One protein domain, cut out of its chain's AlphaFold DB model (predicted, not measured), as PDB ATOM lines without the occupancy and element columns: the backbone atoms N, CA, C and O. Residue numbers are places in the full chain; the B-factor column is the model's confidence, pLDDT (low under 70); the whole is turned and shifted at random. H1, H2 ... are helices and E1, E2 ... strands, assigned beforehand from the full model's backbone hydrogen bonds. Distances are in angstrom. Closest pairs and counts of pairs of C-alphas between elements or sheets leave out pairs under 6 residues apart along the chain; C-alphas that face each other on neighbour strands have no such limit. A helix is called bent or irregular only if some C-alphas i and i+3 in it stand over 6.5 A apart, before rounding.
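This is residues 4 to 206 of the 208 residues of the protein "Methanogenesis marker 12 protein" of Methanococcaceae archaeon (UniProt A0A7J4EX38). A strongly twisted sheet of five strands is layered between helices: the long helix H7 and the shorter H9 cover one face, and H2 packs on the other face, with H10 crossing the far side of H2. H7 runs on past the sheet, and its first part meets H5 and H6 in a second group of helices, with the hairpin of H3 and H4 at a far corner of that end. The printed part has 203 residues, with ten named helices and five named strands in the order H1 H2 E1 E2 E3 H3 H4 H5 H6 H7 E4 H8 H9 E5 H10. The sheet is mixed, in the order E3 E2 E1 E4 E5, and the class is mixed, helices and strands. The whole is compact, with a radius of gyration of the C-alphas of 17.2 A and spans of 50 by 37 by 31 A.

The strands are E1, residues 33 to 37, 12.9 A; E2, residues 43 to 48, 16.2 A; E3, residues 51 to 56, 15.4 A; E4, residues 148 to 152, 13.3 A; and E5, residues 174 to 177, 10.2 A. The longest helix is H7, residues 120 to 141, which spans 31.1 A from C-alpha 120 at (134.462, 128.244, 105.487) to C-alpha 141 at (104.773, 136.579, 101.155). H2 is residues 15 to 27, 18.3 A; H6 is residues 105 to 115, 15.7 A; H10 is residues 182 to 195, 19.9 A, and ends with C-alpha 195 at (88.648, 123.649, 128.246). The shorter helices are H1, residues 4 to 8; H3, residues 72 to 79; H4, residues 85 to 90; H5, residues 94 to 101; H8, residues 154 to 157; and H9, residues 163 to 170. H5 is irregular: C-alphas 97 and 100 are 8.7 A apart.

E1, E2 and E3 form a meander, each strand the antiparallel neighbour of the one before, with N 35 and O 45 at 2.8 A and N 46 and O 54 at 2.9 A. E1 and E4 are parallel, with N 150 and O 34 at 2.7 A. E4, H8, H9 and E5 make a strand-helix-strand unit, two parallel neighbour strands with helices between, and its crossover is right-handed; N 149 and O 174 are 2.8 A apart. H7 lies over E2 and E1 at a height of 10.0 A over the sheet and runs along the strands. H9 is on the same face, at a height of 10.4 A; H7 touches it with residues 130 to 134, closest at the C-alphas of Ala 134 and Leu 167, 6.1 A. H2 is on the opposite face at a height of 8.7 A, slantwise to the strands, at 46 degrees to E1 on the local plane. H2 and H10 touch, about perpendicular at 79 degrees, closest at the C-alphas of Cys 19 and Gly 186, 4.1 A. H7 touches H5 with residues 121 to 129 at a shallow tilt of 23 degrees, opposite ways; the C-alphas of Val 94 and Ala 125 are closest, 5.1 A. H7 touches H6 with residues 122 to 123, closest at the C-alphas of Ile 112 and Cys 122, 5.2 A. H3 and H4, a helical hairpin, only just touch, with 3 pairs of C-alphas within 8 A, the closest those of Met 74 and Ala 88, 5.9 A. H8 and H9 touch only at the corner, and only just, with 3 pairs; the C-alphas of Leu 156 and Ile 163 are closest, 6.1 A. H1 only grazes the sheet, with residues 4 to 6. Every O i to N i+4 pair is within hydrogen-bond range in H1, H2, H3, H4, H6, H7 and H10; H9 has 2 of 4, H5 has 1 of 4 beside 3 of 5 O i to N i+3 pairs, and H8 is too short for such a pair.

The two C-alphas farthest apart are those of Glu 118 and Gly 197, 54.0 A. The printed part has no cut. The link from E3 to H3, residues 57 to 71, is long. Residues 200 to 201 pair with residues 204 to 205, antiparallel. The mean pLDDT of the printed part is 93.9, and no printed residue is under 70.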
ATOM      1  N   ARG A   4      94.605 123.436  97.570       93.00
ATOM      2  CA  ARG A   4      95.741 123.296  96.643       93.00
ATOM      3  C   ARG A   4      96.953 122.719  97.361       93.00
ATOM      4  O   ARG A   4      97.587 121.821  96.831       93.00
ATOM      5  N   PHE A   5      97.211 123.171  98.586       91.44
ATOM      6  CA  PHE A   5      98.249 122.596  99.440       91.44
ATOM      7  C   PHE A   5      97.916 121.150  99.825       91.44
ATOM      8  O   PHE A   5      98.754 120.269  99.675       91.44
ATOM      9  N   ARG A   6      96.670 120.877 100.234       89.25
ATOM     10  CA  ARG A   6      96.217 119.520 100.596       89.25
ATOM     11  C   ARG A   6      96.242 118.533  99.423       89.25
ATOM     12  O   ARG A   6      96.435 117.346  99.636       89.25
ATOM     13  N   ALA A   7      96.015 119.008  98.199       91.12
ATOM     14  CA  ALA A   7      96.062 118.164  97.007       91.12
ATOM     15  C   ALA A   7      97.487 117.706  96.656       91.12
ATOM     16  O   ALA A   7      97.642 116.688  95.989       91.12
ATOM     17  N   LEU A   8      98.505 118.462  97.079       88.69
ATOM     18  CA  LEU A   8      99.909 118.183  96.773       88.69
ATOM     19  C   LEU A   8     100.638 117.491  97.928       88.69
ATOM     20  O   LEU A   8     101.530 116.683  97.683       88.69
ATOM     21  N   TYR A   9     100.261 117.787  99.173       86.56
ATOM     22  CA  TYR A   9     100.995 117.359 100.360       86.56
ATOM     23  C   TYR A   9     100.069 116.703 101.380       86.56
ATOM     24  O   TYR A   9      98.977 117.201 101.663       86.56
ATOM     25  N   SER A  10     100.527 115.592 101.960       79.44
ATOM     26  CA  SER A  10      99.776 114.839 102.969       79.44
ATOM     27  C   SER A  10      99.703 115.575 104.307       79.44
ATOM     28  O   SER A  10      98.660 115.567 104.953       79.44
ATOM     29  N   ASN A  11     100.792 116.241 104.696       76.25
ATOM     30  CA  ASN A  11     100.927 117.053 105.902       76.25
ATOM     31  C   ASN A  11     101.887 118.216 105.617       76.25
ATOM     32  O   ASN A  11     102.666 118.154 104.669       76.25
ATOM     33  N   ILE A  12     101.806 119.282 106.415       75.38
ATOM     34  CA  ILE A  12     102.631 120.494 106.236       75.38
ATOM     35  C   ILE A  12     103.345 120.907 107.530       75.38
ATOM     36  O   ILE A  12     104.286 121.688 107.487       75.38
ATOM     37  N   ALA A  13     102.915 120.401 108.687       77.44
ATOM     38  CA  ALA A  13     103.560 120.714 109.953       77.44
ATOM     39  C   ALA A  13     103.288 119.628 110.996       77.44
ATOM     40  O   ALA A  13     102.239 118.978 110.967       77.44
ATOM     41  N   SER A  14     104.210 119.475 111.946       84.19
ATOM     42  CA  SER A  14     103.992 118.667 113.144       84.19
ATOM     43  C   SER A  14     103.032 119.369 114.124       84.19
ATOM     44  O   SER A  14     102.860 120.593 114.052       84.19
ATOM     45  N   PRO A  15     102.440 118.639 115.092       88.56
ATOM     46  CA  PRO A  15     101.644 119.243 116.164       88.56
ATOM     47  C   PRO A  15     102.396 120.333 116.942       88.56
ATOM     48  O   PRO A  15     101.805 121.325 117.352       88.56
ATOM     49  N   GLU A  16     103.712 120.195 117.091       91.19
ATOM     50  CA  GLU A  16     104.548 121.204 117.740       91.19
ATOM     51  C   GLU A  16     104.528 122.546 116.988       91.19
ATOM     52  O   GLU A  16     104.369 123.599 117.607       91.19
ATOM     53  N   LYS A  17     104.612 122.531 115.648       92.19
ATOM     54  CA  LYS A  17     104.569 123.769 114.849       92.19
ATOM     55  C   LYS A  17     103.192 124.431 114.894       92.19
ATOM     56  O   LYS A  17     103.102 125.658 114.869       92.19
ATOM     57  N   LEU A  18     102.121 123.639 115.012       94.19
ATOM     58  CA  LEU A  18     100.780 124.164 115.290       94.19
ATOM     59  C   LEU A  18     100.759 124.915 116.626       94.19
ATOM     60  O   LEU A  18     100.231 126.024 116.681       94.19
ATOM     61  N   CYS A  19     101.354 124.351 117.680       95.88
ATOM     62  CA  CYS A  19     101.447 125.026 118.969       95.88
ATOM     63  C   CYS A  19     102.206 126.356 118.857       95.88
ATOM     64  O   CYS A  19     101.731 127.376 119.347       95.88
ATOM     65  N   MET A  20     103.336 126.391 118.151       95.75
ATOM     66  CA  MET A  20     104.094 127.632 117.936       95.75
ATOM     67  C   MET A  20     103.289 128.691 117.171       95.75
ATOM     68  O   MET A  20     103.265 129.859 117.564       95.75
ATOM     69  N   ALA A  21     102.572 128.287 116.116       96.50
ATOM     70  CA  ALA A  21     101.663 129.178 115.395       96.50
ATOM     71  C   ALA A  21     100.546 129.694 116.312       96.50
ATOM     72  O   ALA A  21     100.172 130.864 116.252       96.50
ATOM     73  N   TYR A  22     100.041 128.842 117.202       96.62
ATOM     74  CA  TYR A  22      99.018 129.222 118.165       96.62
ATOM     75  C   TYR A  22      99.535 130.215 119.216       96.62
ATOM     76  O   TYR A  22      98.836 131.172 119.550       96.62
ATOM     77  N   SER A  23     100.781 130.061 119.672       96.25
ATOM     78  CA  SER A  23     101.457 131.054 120.517       96.25
ATOM     79  C   SER A  23     101.533 132.414 119.831       96.25
ATOM     80  O   SER A  23     101.163 133.418 120.436       96.25
ATOM     81  N   ALA A  24     101.931 132.459 118.557       96.56
ATOM     82  CA  ALA A  24     101.953 133.699 117.780       96.56
ATOM     83  C   ALA A  24     100.562 134.345 117.704       96.56
ATOM     84  O   ALA A  24     100.402 135.522 118.028       96.56
ATOM     85  N   TYR A  25      99.548 133.550 117.353       96.69
ATOM     86  CA  TYR A  25      98.158 133.989 117.262       96.69
ATOM     87  C   TYR A  25      97.654 134.605 118.575       96.69
ATOM     88  O   TYR A  25      97.027 135.663 118.570       96.69
ATOM     89  N   ARG A  26      97.953 133.978 119.717       95.38
ATOM     90  CA  ARG A  26      97.436 134.411 121.024       95.38
ATOM     91  C   ARG A  26      98.226 135.542 121.663       95.38
ATOM     92  O   ARG A  26      97.618 136.436 122.247       95.38
ATOM     93  N   ILE A  27      99.552 135.498 121.580       94.94
ATOM     94  CA  ILE A  27     100.439 136.432 122.288       94.94
ATOM     95  C   ILE A  27     100.611 137.715 121.483       94.94
ATOM     96  O   ILE A  27     100.486 138.806 122.032       94.94
ATOM     97  N   LEU A  28     100.860 137.587 120.177       95.12
ATOM     98  CA  LEU A  28     101.075 138.728 119.284       95.12
ATOM     99  C   LEU A  28      99.765 139.256 118.684       95.12
ATOM    100  O   LEU A  28      99.772 140.293 118.028       95.12
ATOM    101  N   GLN A  29      98.647 138.553 118.906       94.94
ATOM    102  CA  GLN A  29      97.319 138.900 118.382       94.94
ATOM    103  C   GLN A  29      97.285 139.019 116.846       94.94
ATOM    104  O   GLN A  29      96.495 139.777 116.281       94.94
ATOM    105  N   LEU A  30      98.139 138.252 116.163       94.56
ATOM    106  CA  LEU A  30      98.251 138.234 114.706       94.56
ATOM    107  C   LEU A  30      97.297 137.200 114.107       94.56
ATOM    108  O   LEU A  30      97.291 136.046 114.522       94.56
ATOM    109  N   ARG A  31      96.520 137.597 113.096       93.75
ATOM    110  CA  ARG A  31      95.573 136.710 112.386       93.75
ATOM    111  C   ARG A  31      96.093 136.210 111.043       93.75
ATOM    112  O   ARG A  31      95.753 135.099 110.639       93.75
ATOM    113  N   ASP A  32      96.927 137.020 110.396       96.38
ATOM    114  CA  ASP A  32      97.631 136.694 109.162       96.38
ATOM    115  C   ASP A  32      99.116 136.948 109.380       96.38
ATOM    116  O   ASP A  32      99.510 138.069 109.707       96.38
ATOM    117  N   PHE A  33      99.921 135.902 109.253       98.25
ATOM    118  CA  PHE A  33     101.363 135.975 109.442       98.25
ATOM    119  C   PHE A  33     102.048 134.764 108.815       98.25
ATOM    120  O   PHE A  33     101.446 133.707 108.609       98.25
ATOM    121  N   ILE A  34     103.340 134.908 108.547       98.44
ATOM    122  CA  ILE A  34     104.223 133.784 108.244       98.44
ATOM    123  C   ILE A  34     104.948 133.415 109.530       98.44
ATOM    124  O   ILE A  34     105.587 134.273 110.123       98.44
ATOM    125  N   LEU A  35     104.864 132.163 109.964       98.00
ATOM    126  CA  LEU A  35     105.692 131.620 111.037       98.00
ATOM    127  C   LEU A  35     106.869 130.879 110.410       98.00
ATOM    128  O   LEU A  35     106.634 130.009 109.583       98.00
ATOM    129  N   SER A  36     108.096 131.142 110.840       97.44
ATOM    130  CA  SER A  36     109.250 130.306 110.511       97.44
ATOM    131  C   SER A  36     109.901 129.800 111.790       97.44
ATOM    132  O   SER A  36     110.448 130.590 112.558       97.44
ATOM    133  N   ASP A  37     109.838 128.491 112.016       96.25
ATOM    134  CA  ASP A  37     110.642 127.819 113.035       96.25
ATOM    135  C   ASP A  37     111.976 127.418 112.417       96.25
ATOM    136  O   ASP A  37     111.992 126.634 111.473       96.25
ATOM    137  N   ILE A  38     113.072 127.967 112.938       95.75
ATOM    138  CA  ILE A  38     114.433 127.743 112.459       95.75
ATOM    139  C   ILE A  38     115.191 126.929 113.516       95.75
ATOM    140  O   ILE A  38     115.684 127.455 114.520       95.75
ATOM    141  N   SER A  39     115.261 125.615 113.302       93.56
ATOM    142  CA  SER A  39     115.846 124.645 114.237       93.56
ATOM    143  C   SER A  39     116.522 123.474 113.497       93.56
ATOM    144  O   SER A  39     117.051 123.641 112.395       93.56
ATOM    145  N   SER A  40     116.562 122.273 114.089       92.06
ATOM    146  CA  SER A  40     117.084 121.076 113.409       92.06
ATOM    147  C   SER A  40     116.270 120.715 112.165       92.06
ATOM    148  O   SER A  40     116.847 120.251 111.180       92.06
ATOM    149  N   ASN A  41     114.964 120.985 112.211       91.69
ATOM    150  CA  ASN A  41     114.044 120.976 111.085       91.69
ATOM    151  C   ASN A  41     113.408 122.363 110.956       91.69
ATOM    152  O   ASN A  41     112.660 122.773 111.848       91.69
ATOM    153  N   THR A  42     113.686 123.053 109.853       94.62
ATOM    154  CA  THR A  42     113.018 124.317 109.553       94.62
ATOM    155  C   THR A  42     111.622 124.041 109.015       94.62
ATOM    156  O   THR A  42     111.451 123.218 108.119       94.62
ATOM    157  N   VAL A  43     110.623 124.746 109.545       95.56
ATOM    158  CA  VAL A  43     109.260 124.734 109.000       95.56
ATOM    159  C   VAL A  43     108.755 126.165 108.900       95.56
ATOM    160  O   VAL A  43     108.696 126.876 109.906       95.56
ATOM    161  N   THR A  44     108.332 126.568 107.705       97.12
ATOM    162  CA  THR A  44     107.761 127.891 107.442       97.12
ATOM    163  C   THR A  44     106.292 127.764 107.055       97.12
ATOM    164  O   THR A  44     105.954 127.266 105.988       97.12
ATOM    165  N   LEU A  45     105.385 128.234 107.906       96.38
ATOM    166  CA  LEU A  45     103.937 128.184 107.708       96.38
ATOM    167  C   LEU A  45     103.385 129.563 107.377       96.38
ATOM    168  O   LEU A  45     103.846 130.566 107.906       96.38
ATOM    169  N   VAL A  46     102.319 129.610 106.587       97.19
ATOM    170  CA  VAL A  46     101.474 130.798 106.466       97.19
ATOM    171  C   VAL A  46     100.143 130.548 107.167       97.19
ATOM    172  O   VAL A  46      99.404 129.610 106.843       97.19
ATOM    173  N   VAL A  47      99.846 131.401 108.141       97.12
ATOM    174  CA  VAL A  47      98.536 131.515 108.775       97.12
ATOM    175  C   VAL A  47      97.798 132.652 108.091       97.12
ATOM    176  O   VAL A  47      98.351 133.734 107.900       97.12
ATOM    177  N   ARG A  48      96.559 132.385 107.687       95.44
ATOM    178  CA  ARG A  48      95.689 133.353 107.029       95.44
ATOM    179  C   ARG A  48      94.253 133.128 107.460       95.44
ATOM    180  O   ARG A  48      93.817 131.975 107.509       95.44
ATOM    181  N   ASP A  49      93.536 134.208 107.743       93.25
ATOM    182  CA  ASP A  49      92.156 134.173 108.231       93.25
ATOM    183  C   ASP A  49      92.022 133.228 109.444       93.25
ATOM    184  O   ASP A  49      91.112 132.403 109.507       93.25
ATOM    185  N   GLU A  50      92.991 133.299 110.372       92.12
ATOM    186  CA  GLU A  50      93.073 132.455 111.579       92.12
ATOM    187  C   GLU A  50      93.151 130.952 111.270       92.12
ATOM    188  O   GLU A  50      92.691 130.113 112.042       92.12
ATOM    189  N   ARG A  51      93.713 130.575 110.118       93.94
ATOM    190  CA  ARG A  51      93.851 129.177 109.699       93.94
ATOM    191  C   ARG A  51      95.243 128.911 109.161       93.94
ATOM    192  O   ARG A  51      95.771 129.712 108.396       93.94
ATOM    193  N   ILE A  52      95.808 127.740 109.456       95.06
ATOM    194  CA  ILE A  52      97.008 127.289 108.739       95.06
ATOM    195  C   ILE A  52      96.618 127.073 107.277       95.06
ATOM    196  O   ILE A  52      95.850 126.160 106.934       95.06
ATOM    197  N   PHE A  53      97.134 127.933 106.407       95.19
ATOM    198  CA  PHE A  53      96.793 127.959 104.994       95.19
ATOM    199  C   PHE A  53      97.679 126.995 104.200       95.19
ATOM    200  O   PHE A  53      97.163 126.191 103.421       95.19
ATOM    201  N   GLY A  54      98.985 127.009 104.464       94.44
ATOM    202  CA  GLY A  54     100.002 126.189 103.808       94.44
ATOM    203  C   GLY A  54     101.383 126.460 104.398       94.44
ATOM    204  O   GLY A  54     101.485 127.137 105.420       94.44
ATOM    205  N   GLY A  55     102.432 125.944 103.768       94.44
ATOM    206  CA  GLY A  55     103.798 126.136 104.245       94.44
ATOM    207  C   GLY A  55     104.815 125.228 103.568       94.44
ATOM    208  O   GLY A  55     104.453 124.452 102.684       94.44
ATOM    209  N   PHE A  56     106.057 125.353 104.025       93.94
ATOM    210  CA  PHE A  56     107.222 124.545 103.698       93.94
ATOM    211  C   PHE A  56     107.671 123.763 104.945       93.94
ATOM    212  O   PHE A  56     107.798 124.332 106.022       93.94
ATOM    213  N   ASP A  57     107.898 122.464 104.784       90.69
ATOM    214  CA  ASP A  57     108.502 121.527 105.742       90.69
ATOM    215  C   ASP A  57     109.710 120.875 105.049       90.69
ATOM    216  O   ASP A  57     109.865 121.003 103.825       90.69
ATOM    217  N   ALA A  58     110.554 120.152 105.786       85.94
ATOM    218  CA  ALA A  58     111.780 119.577 105.234       85.94
ATOM    219  C   ALA A  58     111.539 118.717 103.988       85.94
ATOM    220  O   ALA A  58     112.275 118.811 103.007       85.94
ATOM    221  N   CYS A  59     110.450 117.947 103.970       81.12
ATOM    222  CA  CYS A  59     110.089 117.103 102.830       81.12
ATOM    223  C   CYS A  59     109.763 117.887 101.545       81.12
ATOM    224  O   CYS A  59     109.778 117.305 100.464       81.12
ATOM    225  N   ILE A  60     109.431 119.176 101.649       83.44
ATOM    226  CA  ILE A  60     108.963 120.017 100.534       83.44
ATOM    227  C   ILE A  60     109.898 121.195 100.246       83.44
ATOM    228  O   ILE A  60     109.531 122.105  99.506       83.44
ATOM    229  N   GLY A  61     111.116 121.147 100.789       85.12
ATOM    230  CA  GLY A  61     112.203 122.050 100.421       85.12
ATOM    231  C   GLY A  61     112.720 122.945 101.540       85.12
ATOM    232  O   GLY A  61     113.700 123.640 101.295       85.12
ATOM    233  N   ALA A  62     112.122 122.921 102.738       91.12
ATOM    234  CA  ALA A  62     112.665 123.680 103.862       91.12
ATOM    235  C   ALA A  62     113.978 123.055 104.348       91.12
ATOM    236  O   ALA A  62     114.065 121.845 104.567       91.12
ATOM    237  N   LEU A  63     115.023 123.857 104.513       93.94
ATOM    238  CA  LEU A  63     116.315 123.362 104.990       93.94
ATOM    239  C   LEU A  63     116.476 123.713 106.468       93.94
ATOM    240  O   LEU A  63     116.480 124.881 106.845       93.94
ATOM    241  N   GLY A  64     116.603 122.693 107.316       95.06
ATOM    242  CA  GLY A  64     117.005 122.825 108.715       95.06
ATOM    243  C   GLY A  64     118.507 122.661 108.906       95.06
ATOM    244  O   GLY A  64     119.262 122.434 107.955       95.06
ATOM    245  N   LEU A  65     118.949 122.713 110.168       95.44
ATOM    246  CA  LEU A  65     120.331 122.359 110.508       95.44
ATOM    247  C   LEU A  65     120.657 120.933 110.053       95.44
ATOM    248  O   LEU A  65     121.713 120.696 109.475       95.44
ATOM    249  N   LEU A  66     119.744 119.996 110.326       94.38
ATOM    250  CA  LEU A  66     119.928 118.572 110.069       94.38
ATOM    251  C   LEU A  66     119.006 118.062 108.972       94.38
ATOM    252  O   LEU A  66     119.464 117.414 108.036       94.38
ATOM    253  N   HIS A  67     117.709 118.332 109.106       93.69
ATOM    254  CA  HIS A  67     116.695 117.778 108.223       93.69
ATOM    255  C   HIS A  67     116.536 118.646 106.980       93.69
ATOM    256  O   HIS A  67     116.697 119.866 107.037       93.69
ATOM    257  N   GLY A  68     116.198 118.017 105.862       92.56
ATOM    258  CA  GLY A  68     115.950 118.731 104.620       92.56
ATOM    259  C   GLY A  68     115.483 117.809 103.500       92.56
ATOM    260  O   GLY A  68     115.301 116.606 103.717       92.56
ATOM    261  N   PRO A  69     115.279 118.365 102.298       91.31
ATOM    262  CA  PRO A  69     114.832 117.599 101.148       91.31
ATOM    263  C   PRO A  69     115.899 116.588 100.710       91.31
ATOM    264  O   PRO A  69     117.092 116.889 100.683       91.31
ATOM    265  N   ILE A  70     115.449 115.398 100.308       92.44
ATOM    266  CA  ILE A  70     116.305 114.371  99.706       92.44
ATOM    267  C   ILE A  70     116.632 114.813  98.273       92.44
ATOM    268  O   ILE A  70     115.740 114.893  97.426       92.44
ATOM    269  N   ASP A  71     117.900 115.125  98.005       91.56
ATOM    270  CA  ASP A  71     118.352 115.532  96.671       91.56
ATOM    271  C   ASP A  71     118.687 114.334  95.762       91.56
ATOM    272  O   ASP A  71     118.619 113.170  96.157       91.56
ATOM    273  N   LEU A  72     119.015 114.615  94.494       94.62
ATOM    274  CA  LEU A  72     119.274 113.572  93.493       94.62
ATOM    275  C   LEU A  72     120.462 112.671  93.849       94.62
ATOM    276  O   LEU A  72     120.503 111.530  93.393       94.62
ATOM    277  N   GLU A  73     121.439 113.172  94.605       93.81
ATOM    278  CA  GLU A  73     122.562 112.357  95.064       93.81
ATOM    279  C   GLU A  73     122.089 111.385  96.140       93.81
ATOM    280  O   GLU A  73     122.294 110.182  96.000       93.81
ATOM    281  N   MET A  74     121.339 111.877  97.125       94.38
ATOM    282  CA  MET A  74     120.781 111.036  98.184       94.38
ATOM    283  C   MET A  74     119.817 109.972  97.648       94.38
ATOM    284  O   MET A  74     119.840 108.841  98.122       94.38
ATOM    285  N   ILE A  75     119.008 110.279  96.625       96.44
ATOM    286  CA  ILE A  75     118.162 109.271  95.957       96.44
ATOM    287  C   ILE A  75     119.023 108.134  95.392       96.44
ATOM    288  O   ILE A  75     118.706 106.964  95.582       96.44
ATOM    289  N   ARG A  76     120.143 108.464  94.740       97.31
ATOM    290  CA  ARG A  76     121.057 107.451  94.191       97.31
ATOM    291  C   ARG A  76     121.733 106.641  95.292       97.31
ATOM    292  O   ARG A  76     121.891 105.436  95.123       97.31
ATOM    293  N   GLU A  77     122.125 107.276  96.395       96.62
ATOM    294  CA  GLU A  77     122.699 106.588  97.559       96.62
ATOM    295  C   GLU A  77     121.685 105.611  98.184       96.62
ATOM    296  O   GLU A  77     122.059 104.493  98.545       96.62
ATOM    297  N   ILE A  78     120.400 105.985  98.243       97.81
ATOM    298  CA  ILE A  78     119.309 105.104  98.688       97.81
ATOM    299  C   ILE A  78     119.143 103.916  97.739       97.81
ATOM    300  O   ILE A  78     119.129 102.771  98.189       97.81
ATOM    301  N   ASP A  79     119.063 104.164  96.430       98.12
ATOM    302  CA  ASP A  79     118.881 103.113  95.419       98.12
ATOM    303  C   ASP A  79     120.051 102.113  95.398       98.12
ATOM    304  O   ASP A  79     119.871 100.930  95.103       98.12
ATOM    305  N   GLN A  80     121.258 102.577  95.735       98.06
ATOM    306  CA  GLN A  80     122.459 101.747  95.862       98.06
ATOM    307  C   GLN A  80     122.564 101.025  97.216       98.06
ATOM    308  O   GLN A  80     123.469 100.213  97.398       98.06
ATOM    309  N   GLY A  81     121.663 101.304  98.164       96.94
ATOM    310  CA  GLY A  81     121.690 100.738  99.512       96.94
ATOM    311  C   GLY A  81     122.823 101.273 100.394       96.94
ATOM    312  O   GLY A  81     123.205 100.604 101.352       96.94
ATOM    313  N   VAL A  82     123.378 102.445 100.068       96.94
ATOM    314  CA  VAL A  82     124.452 103.101 100.838       96.94
ATOM    315  C   VAL A  82     123.894 103.738 102.108       96.94
ATOM    316  O   VAL A  82     124.510 103.632 103.167       96.94
ATOM    317  N   ILE A  83     122.726 104.374 102.001       95.31
ATOM    318  CA  ILE A  83     121.994 104.977 103.119       95.31
ATOM    319  C   ILE A  83     120.510 104.621 103.035       95.31
ATOM    320  O   ILE A  83     119.971 104.326 101.970       95.31
ATOM    321  N   THR A  84     119.819 104.678 104.164       96.00
ATOM    322  CA  THR A  84     118.360 104.573 104.225       96.00
ATOM    323  C   THR A  84     117.692 105.906 103.880       96.00
ATOM    324  O   THR A  84     118.272 106.981 104.037       96.00
ATOM    325  N   ALA A  85     116.415 105.863 103.483       94.12
ATOM    326  CA  ALA A  85     115.629 107.079 103.250       94.12
ATOM    327  C   ALA A  85     115.537 107.980 104.496       94.12
ATOM    328  O   ALA A  85     115.506 109.203 104.378       94.12
ATOM    329  N   ASN A  86     115.523 107.383 105.691       91.88
ATOM    330  CA  ASN A  86     115.502 108.141 106.936       91.88
ATOM    331  C   ASN A  86     116.842 108.840 107.200       91.88
ATOM    332  O   ASN A  86     116.849 110.000 107.591       91.88
ATOM    333  N   GLU A  87     117.972 108.174 106.953       91.81
ATOM    334  CA  GLU A  87     119.295 108.803 107.074       91.81
ATOM    335  C   GLU A  87     119.465 109.953 106.082       91.81
ATOM    336  O   GLU A  87     119.936 111.023 106.470       91.81
ATOM    337  N   ALA A  88     119.014 109.767 104.839       93.44
ATOM    338  CA  ALA A  88     118.992 110.826 103.837       93.44
ATOM    339  C   ALA A  88     118.180 112.038 104.317       93.44
ATOM    340  O   ALA A  88     118.677 113.158 104.312       93.44
ATOM    341  N   PHE A  89     116.957 111.817 104.809       91.88
ATOM    342  CA  PHE A  89     116.116 112.895 105.332       91.88
ATOM    343  C   PHE A  89     116.739 113.589 106.552       91.88
ATOM    344  O   PHE A  89     116.795 114.818 106.608       91.88
ATOM    345  N   SER A  90     117.264 112.819 107.511       90.88
ATOM    346  CA  SER A  90     117.878 113.341 108.738       90.88
ATOM    347  C   SER A  90     119.209 114.066 108.517       90.88
ATOM    348  O   SER A  90     119.697 114.718 109.440       90.88
ATOM    349  N   THR A  91     119.789 113.963 107.319       92.19
ATOM    350  CA  THR A  91     121.028 114.652 106.922       92.19
ATOM    351  C   THR A  91     120.851 115.540 105.681       92.19
ATOM    352  O   THR A  91     121.831 116.060 105.146       92.19
ATOM    353  N   GLY A  92     119.601 115.753 105.250       93.31
ATOM    354  CA  GLY A  92     119.205 116.549 104.080       93.31
ATOM    355  C   GLY A  92     119.398 118.058 104.235       93.31
ATOM    356  O   GLY A  92     119.396 118.790 103.245       93.31
ATOM    357  N   GLY A  93     119.554 118.521 105.475       94.94
ATOM    358  CA  GLY A  93     119.742 119.916 105.854       94.94
ATOM    359  C   GLY A  93     121.132 120.453 105.526       94.94
ATOM    360  O   GLY A  93     121.933 119.836 104.818       94.94
ATOM    361  N   VAL A  94     121.467 121.609 106.099       96.12
ATOM    362  CA  VAL A  94     122.775 122.246 105.861       96.12
ATOM    363  C   VAL A  94     123.953 121.459 106.441       96.12
ATOM    364  O   VAL A  94     125.089 121.655 106.010       96.12
ATOM    365  N   ILE A  95     123.698 120.490 107.331       94.38
ATOM    366  CA  ILE A  95     124.693 119.517 107.804       94.38
ATOM    367  C   ILE A  95     125.401 118.786 106.662       94.38
ATOM    368  O   ILE A  95     126.552 118.384 106.817       94.38
ATOM    369  N   LYS A  96     124.791 118.668 105.476       92.81
ATOM    370  CA  LYS A  96     125.456 118.039 104.329       92.81
ATOM    371  C   LYS A  96     126.718 118.771 103.853       92.81
ATOM    372  O   LYS A  96     127.560 118.162 103.204       92.81
ATOM    373  N   ILE A  97     126.875 120.051 104.192       94.56
ATOM    374  CA  ILE A  97     128.074 120.850 103.876       94.56
ATOM    375  C   ILE A  97     129.245 120.476 104.808       94.56
ATOM    376  O   ILE A  97     130.414 120.606 104.447       94.56
ATOM    377  N   VAL A  98     128.933 119.946 105.992       93.56
ATOM    378  CA  VAL A  98     129.882 119.547 107.041       93.56
ATOM    379  C   VAL A  98     129.569 118.138 107.561       93.56
ATOM    380  O   VAL A  98     129.566 117.904 108.769       93.56
ATOM    381  N   ARG A  99     129.292 117.181 106.653       86.75
ATOM    382  CA  ARG A  99     128.866 115.802 107.004       86.75
ATOM    383  C   ARG A  99     129.805 115.128 108.008       86.75
ATOM    384  O   ARG A  99     129.349 114.404 108.888       86.75
ATOM    385  N   ASP A 100     131.106 115.393 107.906       88.81
ATOM    386  CA  ASP A 100     132.148 114.878 108.802       88.81
ATOM    387  C   ASP A 100     131.972 115.303 110.272       88.81
ATOM    388  O   ASP A 100     132.497 114.644 111.172       88.81
ATOM    389  N   ARG A 101     131.184 116.354 110.525       86.06
ATOM    390  CA  ARG A 101     130.879 116.893 111.855       86.06
ATOM    391  C   ARG A 101     129.570 116.365 112.453       86.06
ATOM    392  O   ARG A 101     129.202 116.783 113.548       86.06
ATOM    393  N   TYR A 102     128.867 115.445 111.786       86.19
ATOM    394  CA  TYR A 102     127.624 114.890 112.324       86.19
ATOM    395  C   TYR A 102     127.870 114.074 113.605       86.19
ATOM    396  O   TYR A 102     128.589 113.064 113.617       86.19
ATOM    397  N   ARG A 103     127.244 114.521 114.699       85.06
ATOM    398  CA  ARG A 103     127.288 113.907 116.040       85.06
ATOM    399  C   ARG A 103     125.918 113.952 116.737       85.06
ATOM    400  O   ARG A 103     125.836 114.035 117.954       85.06
ATOM    401  N   GLY A 104     124.827 113.915 115.967       83.06
ATOM    402  CA  GLY A 104     123.471 114.168 116.479       83.06
ATOM    403  C   GLY A 104     123.175 115.666 116.636       83.06
ATOM    404  O   GLY A 104     124.064 116.494 116.460       83.06
ATOM    405  N   ALA A 105     121.922 116.039 116.915       79.31
ATOM    406  CA  ALA A 105     121.449 117.424 116.775       79.31
ATOM    407  C   ALA A 105     122.230 118.457 117.598       79.31
ATOM    408  O   ALA A 105     122.717 119.443 117.047       79.31
ATOM    409  N   GLU A 106     122.358 118.224 118.903       84.44
ATOM    410  CA  GLU A 106     122.959 119.194 119.818       84.44
ATOM    411  C   GLU A 106     124.470 119.328 119.601       84.44
ATOM    412  O   GLU A 106     124.998 120.437 119.517       84.44
ATOM    413  N   ASP A 107     125.173 118.207 119.450       89.69
ATOM    414  CA  ASP A 107     126.626 118.233 119.293       89.69
ATOM    415  C   ASP A 107     127.042 118.707 117.899       89.69
ATOM    416  O   ASP A 107     128.012 119.449 117.775       89.69
ATOM    417  N   THR A 108     126.262 118.399 116.857       91.12
ATOM    418  CA  THR A 108     126.486 118.958 115.513       91.12
ATOM    419  C   THR A 108     126.391 120.483 115.522       91.12
ATOM    420  O   THR A 108     127.223 121.162 114.922       91.12
ATOM    421  N   LEU A 109     125.407 121.042 116.235       93.19
ATOM    422  CA  LEU A 109     125.273 122.488 116.384       93.19
ATOM    423  C   LEU A 109     126.492 123.102 117.082       93.19
ATOM    424  O   LEU A 109     127.005 124.120 116.620       93.19
ATOM    425  N   LYS A 110     126.990 122.471 118.153       93.88
ATOM    426  CA  LYS A 110     128.211 122.915 118.848       93.88
ATOM    427  C   LYS A 110     129.427 122.892 117.922       93.88
ATOM    428  O   LYS A 110     130.212 123.836 117.941       93.88
ATOM    429  N   GLU A 111     129.583 121.851 117.106       93.88
ATOM    430  CA  GLU A 111     130.689 121.744 116.145       93.88
ATOM    431  C   GLU A 111     130.608 122.799 115.034       93.88
ATOM    432  O   GLU A 111     131.636 123.351 114.638       93.88
ATOM    433  N   ILE A 112     129.405 123.113 114.542       94.94
ATOM    434  CA  ILE A 112     129.206 124.194 113.564       94.94
ATOM    435  C   ILE A 112     129.508 125.548 114.200       94.94
ATOM    436  O   ILE A 112     130.236 126.337 113.607       94.94
ATOM    437  N   LEU A 113     129.009 125.796 115.413       95.62
ATOM    438  CA  LEU A 113     129.234 127.047 116.132       95.62
ATOM    439  C   LEU A 113     130.723 127.289 116.404       95.62
ATOM    440  O   LEU A 113     131.207 128.388 116.167       95.62
ATOM    441  N   ARG A 114     131.470 126.261 116.832       95.38
ATOM    442  CA  ARG A 114     132.927 126.366 117.038       95.38
ATOM    443  C   ARG A 114     133.689 126.697 115.760       95.38
ATOM    444  O   ARG A 114     134.701 127.373 115.833       95.38
ATOM    445  N   GLY A 115     133.240 126.183 114.615       95.25
ATOM    446  CA  GLY A 115     133.860 126.466 113.321       95.25
ATOM    447  C   GLY A 115     133.341 127.735 112.650       95.25
ATOM    448  O   GLY A 115     133.856 128.108 111.603       95.25
ATOM    449  N   TYR A 116     132.310 128.389 113.181       96.25
ATOM    450  CA  TYR A 116     131.691 129.530 112.518       96.25
ATOM    451  C   TYR A 116     132.637 130.738 112.516       96.25
ATOM    452  O   TYR A 116     133.134 131.148 113.562       96.25
ATOM    453  N   GLY A 117     132.903 131.296 111.334       93.50
ATOM    454  CA  GLY A 117     133.884 132.368 111.138       93.50
ATOM    455  C   GLY A 117     135.343 131.905 111.005       93.50
ATOM    456  O   GLY A 117     136.176 132.702 110.581       93.50
ATOM    457  N   GLU A 118     135.650 130.634 111.294       95.75
ATOM    458  CA  GLU A 118     136.999 130.053 111.159       95.75
ATOM    459  C   GLU A 118     137.083 128.984 110.051       95.75
ATOM    460  O   GLU A 118     138.048 128.954 109.290       95.75
ATOM    461  N   ASP A 119     136.071 128.119 109.933       96.75
ATOM    462  CA  ASP A 119     135.910 127.126 108.863       96.75
ATOM    463  C   ASP A 119     134.873 127.633 107.848       96.75
ATOM    464  O   ASP A 119     133.696 127.845 108.168       96.75
ATOM    465  N   GLU A 120     135.305 127.791 106.596       97.38
ATOM    466  CA  GLU A 120     134.462 128.244 105.487       97.38
ATOM    467  C   GLU A 120     133.209 127.380 105.299       97.38
ATOM    468  O   GLU A 120     132.142 127.911 104.998       97.38
ATOM    469  N   ARG A 121     133.285 126.063 105.533       97.62
ATOM    470  CA  ARG A 121     132.143 125.144 105.397       97.62
ATOM    471  C   ARG A 121     131.113 125.354 106.502       97.62
ATOM    472  O   ARG A 121     129.914 125.280 106.238       97.62
ATOM    473  N   CYS A 122     131.555 125.637 107.729       97.31
ATOM    474  CA  CYS A 122     130.655 125.962 108.839       97.31
ATOM    475  C   CYS A 122     129.947 127.294 108.606       97.31
ATOM    476  O   CYS A 122     128.737 127.384 108.807       97.31
ATOM    477  N   THR A 123     130.683 128.300 108.132       97.81
ATOM    478  CA  THR A 123     130.101 129.585 107.738       97.81
ATOM    479  C   THR A 123     129.086 129.378 106.615       97.81
ATOM    480  O   THR A 123     127.913 129.698 106.798       97.81
ATOM    481  N   LEU A 124     129.479 128.718 105.521       98.38
ATOM    482  CA  LEU A 124     128.610 128.432 104.377       98.38
ATOM    483  C   LEU A 124     127.331 127.681 104.769       98.38
ATOM    484  O   LEU A 124     126.274 127.967 104.212       98.38
ATOM    485  N   ALA A 125     127.395 126.748 105.724       97.31
ATOM    486  CA  ALA A 125     126.214 126.034 106.207       97.31
ATOM    487  C   ALA A 125     125.168 126.984 106.811       97.31
ATOM    488  O   ALA A 125     123.988 126.899 106.472       97.31
ATOM    489  N   ILE A 126     125.593 127.926 107.653       97.94
ATOM    490  CA  ILE A 126     124.695 128.907 108.278       97.94
ATOM    491  C   ILE A 126     124.200 129.942 107.262       97.94
ATOM    492  O   ILE A 126     123.023 130.294 107.271       97.94
ATOM    493  N   GLU A 127     125.053 130.396 106.347       98.00
ATOM    494  CA  GLU A 127     124.634 131.333 105.294       98.00
ATOM    495  C   GLU A 127     123.613 130.707 104.340       98.00
ATOM    496  O   GLU A 127     122.609 131.336 104.003       98.00
ATOM    497  N   SER A 128     123.830 129.443 103.967       97.88
ATOM    498  CA  SER A 128     122.899 128.674 103.134       97.88
ATOM    499  C   SER A 128     121.557 128.471 103.836       97.88
ATOM    500  O   SER A 128     120.512 128.593 103.198       97.88
ATOM    501  N   LEU A 129     121.571 128.211 105.150       98.06
ATOM    502  CA  LEU A 129     120.358 128.104 105.963       98.06
ATOM    503  C   LEU A 129     119.559 129.412 105.932       98.06
ATOM    504  O   LEU A 129     118.365 129.398 105.648       98.06
ATOM    505  N   ILE A 130     120.218 130.544 106.194       98.44
ATOM    506  CA  ILE A 130     119.568 131.863 106.231       98.44
ATOM    507  C   ILE A 130     118.965 132.208 104.870       98.44
ATOM    508  O   ILE A 130     117.818 132.655 104.807       98.44
ATOM    509  N   LEU A 131     119.704 131.977 103.780       98.31
ATOM    510  CA  LEU A 131     119.197 132.229 102.435       98.31
ATOM    511  C   LEU A 131     117.997 131.330 102.104       98.31
ATOM    512  O   LEU A 131     117.013 131.826 101.559       98.31
ATOM    513  N   SER A 132     118.043 130.044 102.469       97.62
ATOM    514  CA  SER A 132     116.907 129.129 102.284       97.62
ATOM    515  C   SER A 132     115.662 129.636 103.001       97.62
ATOM    516  O   SER A 132     114.625 129.833 102.368       97.62
ATOM    517  N   VAL A 133     115.781 129.961 104.292       98.25
ATOM    518  CA  VAL A 133     114.663 130.498 105.081       98.25
ATOM    519  C   VAL A 133     114.128 131.792 104.464       98.25
ATOM    520  O   VAL A 133     112.916 131.999 104.388       98.25
ATOM    521  N   ALA A 134     115.010 132.667 103.974       98.44
ATOM    522  CA  ALA A 134     114.589 133.891 103.302       98.44
ATOM    523  C   ALA A 134     113.786 133.624 102.026       98.44
ATOM    524  O   ALA A 134     112.803 134.322 101.756       98.44
ATOM    525  N   MET A 135     114.174 132.614 101.247       97.81
ATOM    526  CA  MET A 135     113.434 132.185 100.061       97.81
ATOM    527  C   MET A 135     112.074 131.586 100.432       97.81
ATOM    528  O   MET A 135     111.073 131.935  99.805       97.81
ATOM    529  N   GLU A 136     112.015 130.750 101.469       97.06
ATOM    530  CA  GLU A 136     110.780 130.140 101.980       97.06
ATOM    531  C   GLU A 136     109.769 131.212 102.420       97.06
ATOM    532  O   GLU A 136     108.616 131.210 101.976       97.06
ATOM    533  N   ILE A 137     110.206 132.191 103.223       98.06
ATOM    534  CA  ILE A 137     109.352 133.298 103.681       98.06
ATOM    535  C   ILE A 137     108.895 134.164 102.499       98.06
ATOM    536  O   ILE A 137     107.707 134.478 102.388       98.06
ATOM    537  N   ASN A 138     109.798 134.532 101.583       97.56
ATOM    538  CA  ASN A 138     109.432 135.334 100.412       97.56
ATOM    539  C   ASN A 138     108.443 134.604  99.488       97.56
ATOM    540  O   ASN A 138     107.518 135.231  98.970       97.56
ATOM    541  N   ALA A 139     108.577 133.285  99.322       96.25
ATOM    542  CA  ALA A 139     107.650 132.480  98.528       96.25
ATOM    543  C   ALA A 139     106.221 132.486  99.102       96.25
ATOM    544  O   ALA A 139     105.249 132.452  98.345       96.25
ATOM    545  N   LEU A 140     106.073 132.588 100.427       96.50
ATOM    546  CA  LEU A 140     104.768 132.708 101.086       96.50
ATOM    547  C   LEU A 140     104.271 134.156 101.207       96.50
ATOM    548  O   LEU A 140     103.095 134.361 101.509       96.50
ATOM    549  N   MET A 141     105.109 135.163 100.944       96.50
ATOM    550  CA  MET A 141     104.773 136.579 101.155       96.50
ATOM    551  C   MET A 141     103.539 137.028 100.361       96.50
ATOM    552  O   MET A 141     102.738 137.820 100.850       96.50
ATOM    553  N   LEU A 142     103.318 136.461  99.171       95.12
ATOM    554  CA  LEU A 142     102.128 136.733  98.349       95.12
ATOM    555  C   LEU A 142     100.804 136.314  99.021       95.12
ATOM    556  O   LEU A 142      99.731 136.773  98.631       95.12
ATOM    557  N   LEU A 143     100.870 135.422 100.013       95.50
ATOM    558  CA  LEU A 143      99.734 134.942 100.798       95.50
ATOM    559  C   LEU A 143      99.573 135.703 102.123       95.50
ATOM    560  O   LEU A 143      98.570 135.488 102.799       95.50
ATOM    561  N   ASN A 144     100.519 136.583 102.468       95.81
ATOM    562  CA  ASN A 144     100.592 137.315 103.731       95.81
ATOM    563  C   ASN A 144     100.526 138.840 103.498       95.81
ATOM    564  O   ASN A 144     101.559 139.515 103.484       95.81
ATOM    565  N   PRO A 145      99.324 139.416 103.316       89.50
ATOM    566  CA  PRO A 145      99.170 140.826 102.951       89.50
ATOM    567  C   PRO A 145      99.692 141.794 104.021       89.50
ATOM    568  O   PRO A 145     100.149 142.886 103.689       89.50
ATOM    569  N   ASN A 146      99.661 141.394 105.295       94.25
ATOM    570  CA  ASN A 146     100.116 142.232 106.407       94.25
ATOM    571  C   ASN A 146     101.643 142.242 106.557       94.25
ATOM    572  O   ASN A 146     102.189 143.114 107.246       94.25
ATOM    573  N   ARG A 147     102.312 141.298 105.874       96.75
ATOM    574  CA  ARG A 147     103.760 141.063 105.884       96.75
ATOM    575  C   ARG A 147     104.322 140.856 107.289       96.75
ATOM    576  O   ARG A 147     105.493 141.129 107.527       96.75
ATOM    577  N   ASP A 148     103.486 140.385 108.214       98.25
ATOM    578  CA  ASP A 148     103.901 139.994 109.556       98.25
ATOM    579  C   ASP A 148     104.632 138.650 109.489       98.25
ATOM    580  O   ASP A 148     104.119 137.667 108.950       98.25
ATOM    581  N   ILE A 149     105.857 138.625 109.999       98.56
ATOM    582  CA  ILE A 149     106.766 137.481 109.985       98.56
ATOM    583  C   ILE A 149     107.116 137.178 111.432       98.56
ATOM    584  O   ILE A 149     107.672 138.016 112.134       98.56
ATOM    585  N   VAL A 150     106.804 135.973 111.877       98.38
ATOM    586  CA  VAL A 150     107.086 135.482 113.216       98.38
ATOM    587  C   VAL A 150     108.206 134.461 113.117       98.38
ATOM    588  O   VAL A 150     108.046 133.412 112.500       98.38
ATOM    589  N   LEU A 151     109.345 134.763 113.722       97.94
ATOM    590  CA  LEU A 151     110.477 133.854 113.815       97.94
ATOM    591  C   LEU A 151     110.449 133.146 115.171       97.94
ATOM    592  O   LEU A 151     110.248 133.776 116.210       97.94
ATOM    593  N   THR A 152     110.665 131.837 115.170       96.25
ATOM    594  CA  THR A 152     110.904 131.041 116.380       96.25
ATOM    595  C   THR A 152     111.944 129.950 116.094       96.25
ATOM    596  O   THR A 152     112.487 129.884 114.991       96.25
ATOM    597  N   GLY A 153     112.240 129.105 117.075       93.19
ATOM    598  CA  GLY A 153     113.182 127.997 116.923       93.19
ATOM    599  C   GLY A 153     114.519 128.224 117.620       93.19
ATOM    600  O   GLY A 153     114.918 129.345 117.943       93.19
ATOM    601  N   SER A 154     115.215 127.121 117.890       92.00
ATOM    602  CA  SER A 154     116.406 127.103 118.743       92.00
ATOM    603  C   SER A 154     117.597 127.871 118.174       92.00
ATOM    604  O   SER A 154     118.392 128.399 118.951       92.00
ATOM    605  N   LEU A 155     117.720 127.980 116.846       94.50
ATOM    606  CA  LEU A 155     118.857 128.661 116.218       94.50
ATOM    607  C   LEU A 155     118.788 130.183 116.347       94.50
ATOM    608  O   LEU A 155     119.821 130.842 116.261       94.50
ATOM    609  N   LEU A 156     117.607 130.746 116.618       94.25
ATOM    610  CA  LEU A 156     117.459 132.184 116.859       94.25
ATOM    611  C   LEU A 156     118.141 132.648 118.148       94.25
ATOM    612  O   LEU A 156     118.495 133.817 118.266       94.25
ATOM    613  N   ASN A 157     118.346 131.738 119.104       90.69
ATOM    614  CA  ASN A 157     118.985 132.050 120.382       90.69
ATOM    615  C   ASN A 157     120.518 132.146 120.276       90.69
ATOM    616  O   ASN A 157     121.181 132.496 121.254       90.69
ATOM    617  N   ILE A 158     121.090 131.832 119.110       93.81
ATOM    618  CA  ILE A 158     122.534 131.837 118.865       93.81
ATOM    619  C   ILE A 158     122.921 133.190 118.282       93.81
ATOM    620  O   ILE A 158     122.699 133.476 117.103       93.81
ATOM    621  N   ARG A 159     123.502 134.040 119.130       93.75
ATOM    622  CA  ARG A 159     123.810 135.438 118.798       93.75
ATOM    623  C   ARG A 159     124.804 135.556 117.649       93.75
ATOM    624  O   ARG A 159     124.678 136.460 116.834       93.75
ATOM    625  N   GLU A 160     125.754 134.634 117.576       95.94
ATOM    626  CA  GLU A 160     126.809 134.579 116.566       95.94
ATOM    627  C   GLU A 160     126.241 134.453 115.148       95.94
ATOM    628  O   GLU A 160     126.807 135.002 114.205       95.94
ATOM    629  N   PHE A 161     125.104 133.771 114.988       95.94
ATOM    630  CA  PHE A 161     124.477 133.599 113.678       95.94
ATOM    631  C   PHE A 161     123.664 134.822 113.244       95.94
ATOM    632  O   PHE A 161     123.463 134.999 112.041       95.94
ATOM    633  N   ALA A 162     123.208 135.654 114.193       96.31
ATOM    634  CA  ALA A 162     122.426 136.874 113.953       96.31
ATOM    635  C   ALA A 162     121.282 136.675 112.933       96.31
ATOM    636  O   ALA A 162     121.064 137.493 112.036       96.31
ATOM    637  N   ILE A 163     120.582 135.533 113.020       97.12
ATOM    638  CA  ILE A 163     119.612 135.098 112.003       97.12
ATOM    639  C   ILE A 163     118.510 136.147 111.771       97.12
ATOM    640  O   ILE A 163     118.275 136.483 110.608       97.12
ATOM    641  N   PRO A 164     117.844 136.709 112.803       96.81
ATOM    642  CA  PRO A 164     116.803 137.713 112.582       96.81
ATOM    643  C   PRO A 164     117.309 138.961 111.852       96.81
ATOM    644  O   PRO A 164     116.613 139.503 110.999       96.81
ATOM    645  N   GLU A 165     118.507 139.442 112.182       96.88
ATOM    646  CA  GLU A 165     119.121 140.622 111.566       96.88
ATOM    647  C   GLU A 165     119.433 140.352 110.098       96.88
ATOM    648  O   GLU A 165     119.038 141.135 109.239       96.88
ATOM    649  N   ARG A 166     120.041 139.202 109.804       97.94
ATOM    650  CA  ARG A 166     120.404 138.814 108.437       97.94
ATOM    651  C   ARG A 166     119.183 138.549 107.560       97.94
ATOM    652  O   ARG A 166     119.181 138.905 106.389       97.94
ATOM    653  N   LEU A 167     118.106 137.983 108.107       98.31
ATOM    654  CA  LEU A 167     116.857 137.797 107.357       98.31
ATOM    655  C   LEU A 167     116.217 139.129 106.937       98.31
ATOM    656  O   LEU A 167     115.616 139.198 105.864       98.31
ATOM    657  N   ARG A 168     116.378 140.197 107.731       97.38
ATOM    658  CA  ARG A 168     115.884 141.545 107.383       97.38
ATOM    659  C   ARG A 168     116.602 142.156 106.178       97.38
ATOM    660  O   ARG A 168     116.060 143.071 105.568       97.38
ATOM    661  N   GLU A 169     117.777 141.653 105.804       97.38
ATOM    662  CA  GLU A 169     118.482 142.084 104.588       97.38
ATOM    663  C   GLU A 169     117.817 141.543 103.311       97.38
ATOM    664  O   GLU A 169     117.899 142.170 102.256       97.38
ATOM    665  N   TYR A 170     117.125 140.401 103.404       97.88
ATOM    666  CA  TYR A 170     116.503 139.711 102.265       97.88
ATOM    667  C   TYR A 170     114.984 139.875 102.186       97.88
ATOM    668  O   TYR A 170     114.383 139.586 101.147       97.88
ATOM    669  N   ILE A 171     114.337 140.258 103.287       97.81
ATOM    670  CA  ILE A 171     112.881 140.253 103.399       97.81
ATOM    671  C   ILE A 171     112.400 141.607 103.902       97.81
ATOM    672  O   ILE A 171     112.728 142.044 105.002       97.81
ATOM    673  N   ASP A 172     111.530 142.221 103.112       95.75
ATOM    674  CA  ASP A 172     110.778 143.398 103.521       95.75
ATOM    675  C   ASP A 172     109.485 142.956 104.229       95.75
ATOM    676  O   ASP A 172     108.578 142.393 103.609       95.75
ATOM    677  N   GLY A 173     109.416 143.151 105.546       96.31
ATOM    678  CA  GLY A 173     108.287 142.734 106.375       96.31
ATOM    679  C   GLY A 173     108.436 143.135 107.842       96.31
ATOM    680  O   GLY A 173     109.466 143.655 108.272       96.31
ATOM    681  N   LYS A 174     107.382 142.907 108.626       97.94
ATOM    682  CA  LYS A 174     107.338 143.209 110.061       97.94
ATOM    683  C   LYS A 174     107.758 141.974 110.841       97.94
ATOM    684  O   LYS A 174     107.017 140.999 110.905       97.94
ATOM    685  N   PHE A 175     108.949 142.020 111.419       98.12
ATOM    686  CA  PHE A 175     109.506 140.890 112.152       98.12
ATOM    687  C   PHE A 175     109.089 140.892 113.619       98.12
ATOM    688  O   PHE A 175     109.274 141.884 114.325       98.12
ATOM    689  N   HIS A 176     108.640 139.733 114.079       97.62
ATOM    690  CA  HIS A 176     108.353 139.394 115.464       97.62
ATOM    691  C   HIS A 176     109.178 138.164 115.829       97.62
ATOM    692  O   HIS A 176     109.293 137.243 115.025       97.62
ATOM    693  N   VAL A 177     109.749 138.126 117.030       96.00
ATOM    694  CA  VAL A 177     110.505 136.962 117.509       96.00
ATOM    695  C   VAL A 177     109.768 136.375 118.702       96.00
ATOM    696  O   VAL A 177     109.500 137.076 119.675       96.00
ATOM    697  N   LEU A 178     109.415 135.092 118.614       93.19
ATOM    698  CA  LEU A 178     108.915 134.324 119.747       93.19
ATOM    699  C   LEU A 178     110.086 133.618 120.420       93.19
ATOM    700  O   LEU A 178     110.581 132.602 119.922       93.19
ATOM    701  N   GLU A 179     110.502 134.177 121.551       83.00
ATOM    702  CA  GLU A 179     111.536 133.612 122.415       83.00
ATOM    703  C   GLU A 179     110.994 132.467 123.289       83.00
ATOM    704  O   GLU A 179     109.792 132.353 123.544       83.00
ATOM    705  N   GLY A 180     111.908 131.635 123.794       78.25
ATOM    706  CA  GLY A 180     111.602 130.579 124.759       78.25
ATOM    707  C   GLY A 180     110.885 129.363 124.165       78.25
ATOM    708  O   GLY A 180     110.969 129.075 122.972       78.25
ATOM    709  N   GLU A 181     110.185 128.616 125.022       85.12
ATOM    710  CA  GLU A 181     109.483 127.383 124.643       85.12
ATOM    711  C   GLU A 181     108.100 127.670 124.037       85.12
ATOM    712  O   GLU A 181     107.055 127.272 124.561       85.12
ATOM    713  N   SER A 182     108.090 128.378 122.907       88.94
ATOM    714  CA  SER A 182     106.875 128.799 122.197       88.94
ATOM    715  C   SER A 182     105.956 127.624 121.829       88.94
ATOM    716  O   SER A 182     104.733 127.772 121.858       88.94
ATOM    717  N   GLY A 183     106.515 126.443 121.543       91.69
ATOM    718  CA  GLY A 183     105.755 125.214 121.308       91.69
ATOM    719  C   GLY A 183     105.052 124.695 122.567       91.69
ATOM    720  O   GLY A 183     103.856 124.412 122.530       91.69
ATOM    721  N   ALA A 184     105.751 124.626 123.703       94.12
ATOM    722  CA  ALA A 184     105.160 124.175 124.966       94.12
ATOM    723  C   ALA A 184     104.068 125.139 125.454       94.12
ATOM    724  O   ALA A 184     102.963 124.715 125.802       94.12
ATOM    725  N   LEU A 185     104.345 126.446 125.396       94.50
ATOM    726  CA  LEU A 185     103.374 127.489 125.726       94.50
ATOM    727  C   LEU A 185     102.137 127.408 124.827       94.50
ATOM    728  O   LEU A 185     101.010 127.491 125.309       94.50
ATOM    729  N   GLY A 186     102.339 127.177 123.532       95.81
ATOM    730  CA  GLY A 186     101.255 127.025 122.571       95.81
ATOM    731  C   GLY A 186     100.362 125.837 122.889       95.81
ATOM    732  O   GLY A 186      99.141 125.967 122.871       95.81
ATOM    733  N   GLY A 187     100.959 124.704 123.265       96.44
ATOM    734  CA  GLY A 187     100.219 123.523 123.709       96.44
ATOM    735  C   GLY A 187      99.379 123.800 124.958       96.44
ATOM    736  O   GLY A 187      98.209 123.424 125.008       96.44
ATOM    737  N   ALA A 188      99.937 124.521 125.934       96.94
ATOM    738  CA  ALA A 188      99.208 124.927 127.135       96.94
ATOM    739  C   ALA A 188      98.034 125.870 126.813       96.94
ATOM    740  O   ALA A 188      96.934 125.681 127.331       96.94
ATOM    741  N   LEU A 189      98.241 126.842 125.919       96.62
ATOM    742  CA  LEU A 189      97.198 127.768 125.465       96.62
ATOM    743  C   LEU A 189      96.080 127.046 124.701       96.62
ATOM    744  O   LEU A 189      94.907 127.342 124.915       96.62
ATOM    745  N   ILE A 190      96.427 126.079 123.845       96.81
ATOM    746  CA  ILE A 190      95.447 125.233 123.150       96.81
ATOM    747  C   ILE A 190      94.609 124.461 124.169       96.81
ATOM    748  O   ILE A 190      93.383 124.489 124.096       96.81
ATOM    749  N   ALA A 191      95.248 123.801 125.138       96.56
ATOM    750  CA  ALA A 191      94.545 123.035 126.164       96.56
ATOM    751  C   ALA A 191      93.595 123.916 126.995       96.56
ATOM    752  O   ALA A 191      92.454 123.525 127.256       96.56
ATOM    753  N   GLU A 192      94.037 125.121 127.369       97.50
ATOM    754  CA  GLU A 192      93.214 126.090 128.095       97.50
ATOM    755  C   GLU A 192      91.974 126.509 127.288       97.50
ATOM    756  O   GLU A 192      90.858 126.528 127.811       97.50
ATOM    757  N   ASP A 193      92.139 126.808 126.001       96.69
ATOM    758  CA  ASP A 193      91.037 127.231 125.139       96.69
ATOM    759  C   ASP A 193      90.051 126.102 124.849       96.69
ATOM    760  O   ASP A 193      88.836 126.314 124.847       96.69
ATOM    761  N   ILE A 194      90.555 124.881 124.679       96.62
ATOM    762  CA  ILE A 194      89.732 123.678 124.548       96.62
ATOM    763  C   ILE A 194      88.844 123.495 125.786       96.62
ATOM    764  O   ILE A 194      87.639 123.240 125.648       96.62
ATOM    765  N   LEU A 195      89.400 123.687 126.989       97.00
ATOM    766  CA  LEU A 195      88.648 123.649 128.246       97.00
ATOM    767  C   LEU A 195      87.580 124.757 128.309       97.00
ATOM    768  O   LEU A 195      86.481 124.522 128.809       97.00
ATOM    769  N   LYS A 196      87.867 125.938 127.747       96.94
ATOM    770  CA  LYS A 196      86.931 127.076 127.634       96.94
ATOM    771  C   LYS A 196      85.890 126.926 126.516       96.94
ATOM    772  O   LYS A 196      85.061 127.815 126.336       96.94
ATOM    773  N   GLY A 197      85.892 125.812 125.785       96.50
ATOM    774  CA  GLY A 197      84.891 125.513 124.762       96.50
ATOM    775  C   GLY A 197      85.303 125.861 123.332       96.50
ATOM    776  O   GLY A 197      84.485 125.716 122.428       96.50
ATOM    777  N   VAL A 198      86.552 126.269 123.087       96.19
ATOM    778  CA  VAL A 198      87.072 126.410 121.720       96.19
ATOM    779  C   VAL A 198      87.154 125.025 121.075       96.19
ATOM    780  O   VAL A 198      87.558 124.039 121.697       96.19
ATOM    781  N   ARG A 199      86.701 124.933 119.824       94.81
ATOM    782  CA  ARG A 199      86.629 123.675 119.055       94.81
ATOM    783  C   ARG A 199      87.390 123.727 117.738       94.81
ATOM    784  O   ARG A 199      87.441 122.734 117.022       94.81
ATOM    785  N   ASN A 200      87.986 124.874 117.430       94.44
ATOM    786  CA  ASN A 200      88.796 125.071 116.245       94.44
ATOM    787  C   ASN A 200      90.102 125.769 116.623       94.44
ATOM    788  O   ASN A 200      90.083 126.855 117.198       94.44
ATOM    789  N   ILE A 201      91.225 125.135 116.303       95.06
ATOM    790  CA  ILE A 201      92.574 125.617 116.578       95.06
ATOM    791  C   ILE A 201      93.248 125.866 115.235       95.06
ATOM    792  O   ILE A 201      93.645 124.934 114.539       95.06
ATOM    793  N   LEU A 202      93.321 127.134 114.832       94.94
ATOM    794  CA  LEU A 202      93.890 127.564 113.552       94.94
ATOM    795  C   LEU A 202      93.388 126.763 112.335       94.94
ATOM    796  O   LEU A 202      94.151 126.365 111.446       94.94
ATOM    797  N   GLY A 203      92.081 126.518 112.274       91.94
ATOM    798  CA  GLY A 203      91.436 125.786 111.188       91.94
ATOM    799  C   GLY A 203      91.433 124.266 111.341       91.94
ATOM    800  O   GLY A 203      90.924 123.603 110.435       91.94
ATOM    801  N   ILE A 204      91.955 123.729 112.444       91.25
ATOM    802  CA  ILE A 204      91.918 122.304 112.793       91.25
ATOM    803  C   ILE A 204      90.812 122.087 113.822       91.25
ATOM    804  O   ILE A 204      90.779 122.756 114.853       91.25
ATOM    805  N   GLU A 205      89.877 121.193 113.518       92.12
ATOM    806  CA  GLU A 205      88.815 120.820 114.451       92.12
ATOM    807  C   GLU A 205      89.379 119.931 115.557       92.12
ATOM    808  O   GLU A 205      90.256 119.102 115.323       92.12
ATOM    809  N   VAL A 206      88.904 120.153 116.779       91.62
ATOM    810  CA  VAL A 206      89.254 119.314 117.923       91.62
ATOM    811  C   VAL A 206      88.345 118.093 117.885       91.62
ATOM    812  O   VAL A 206      87.132 118.255 118.019       91.62
TER     813      VAL A 206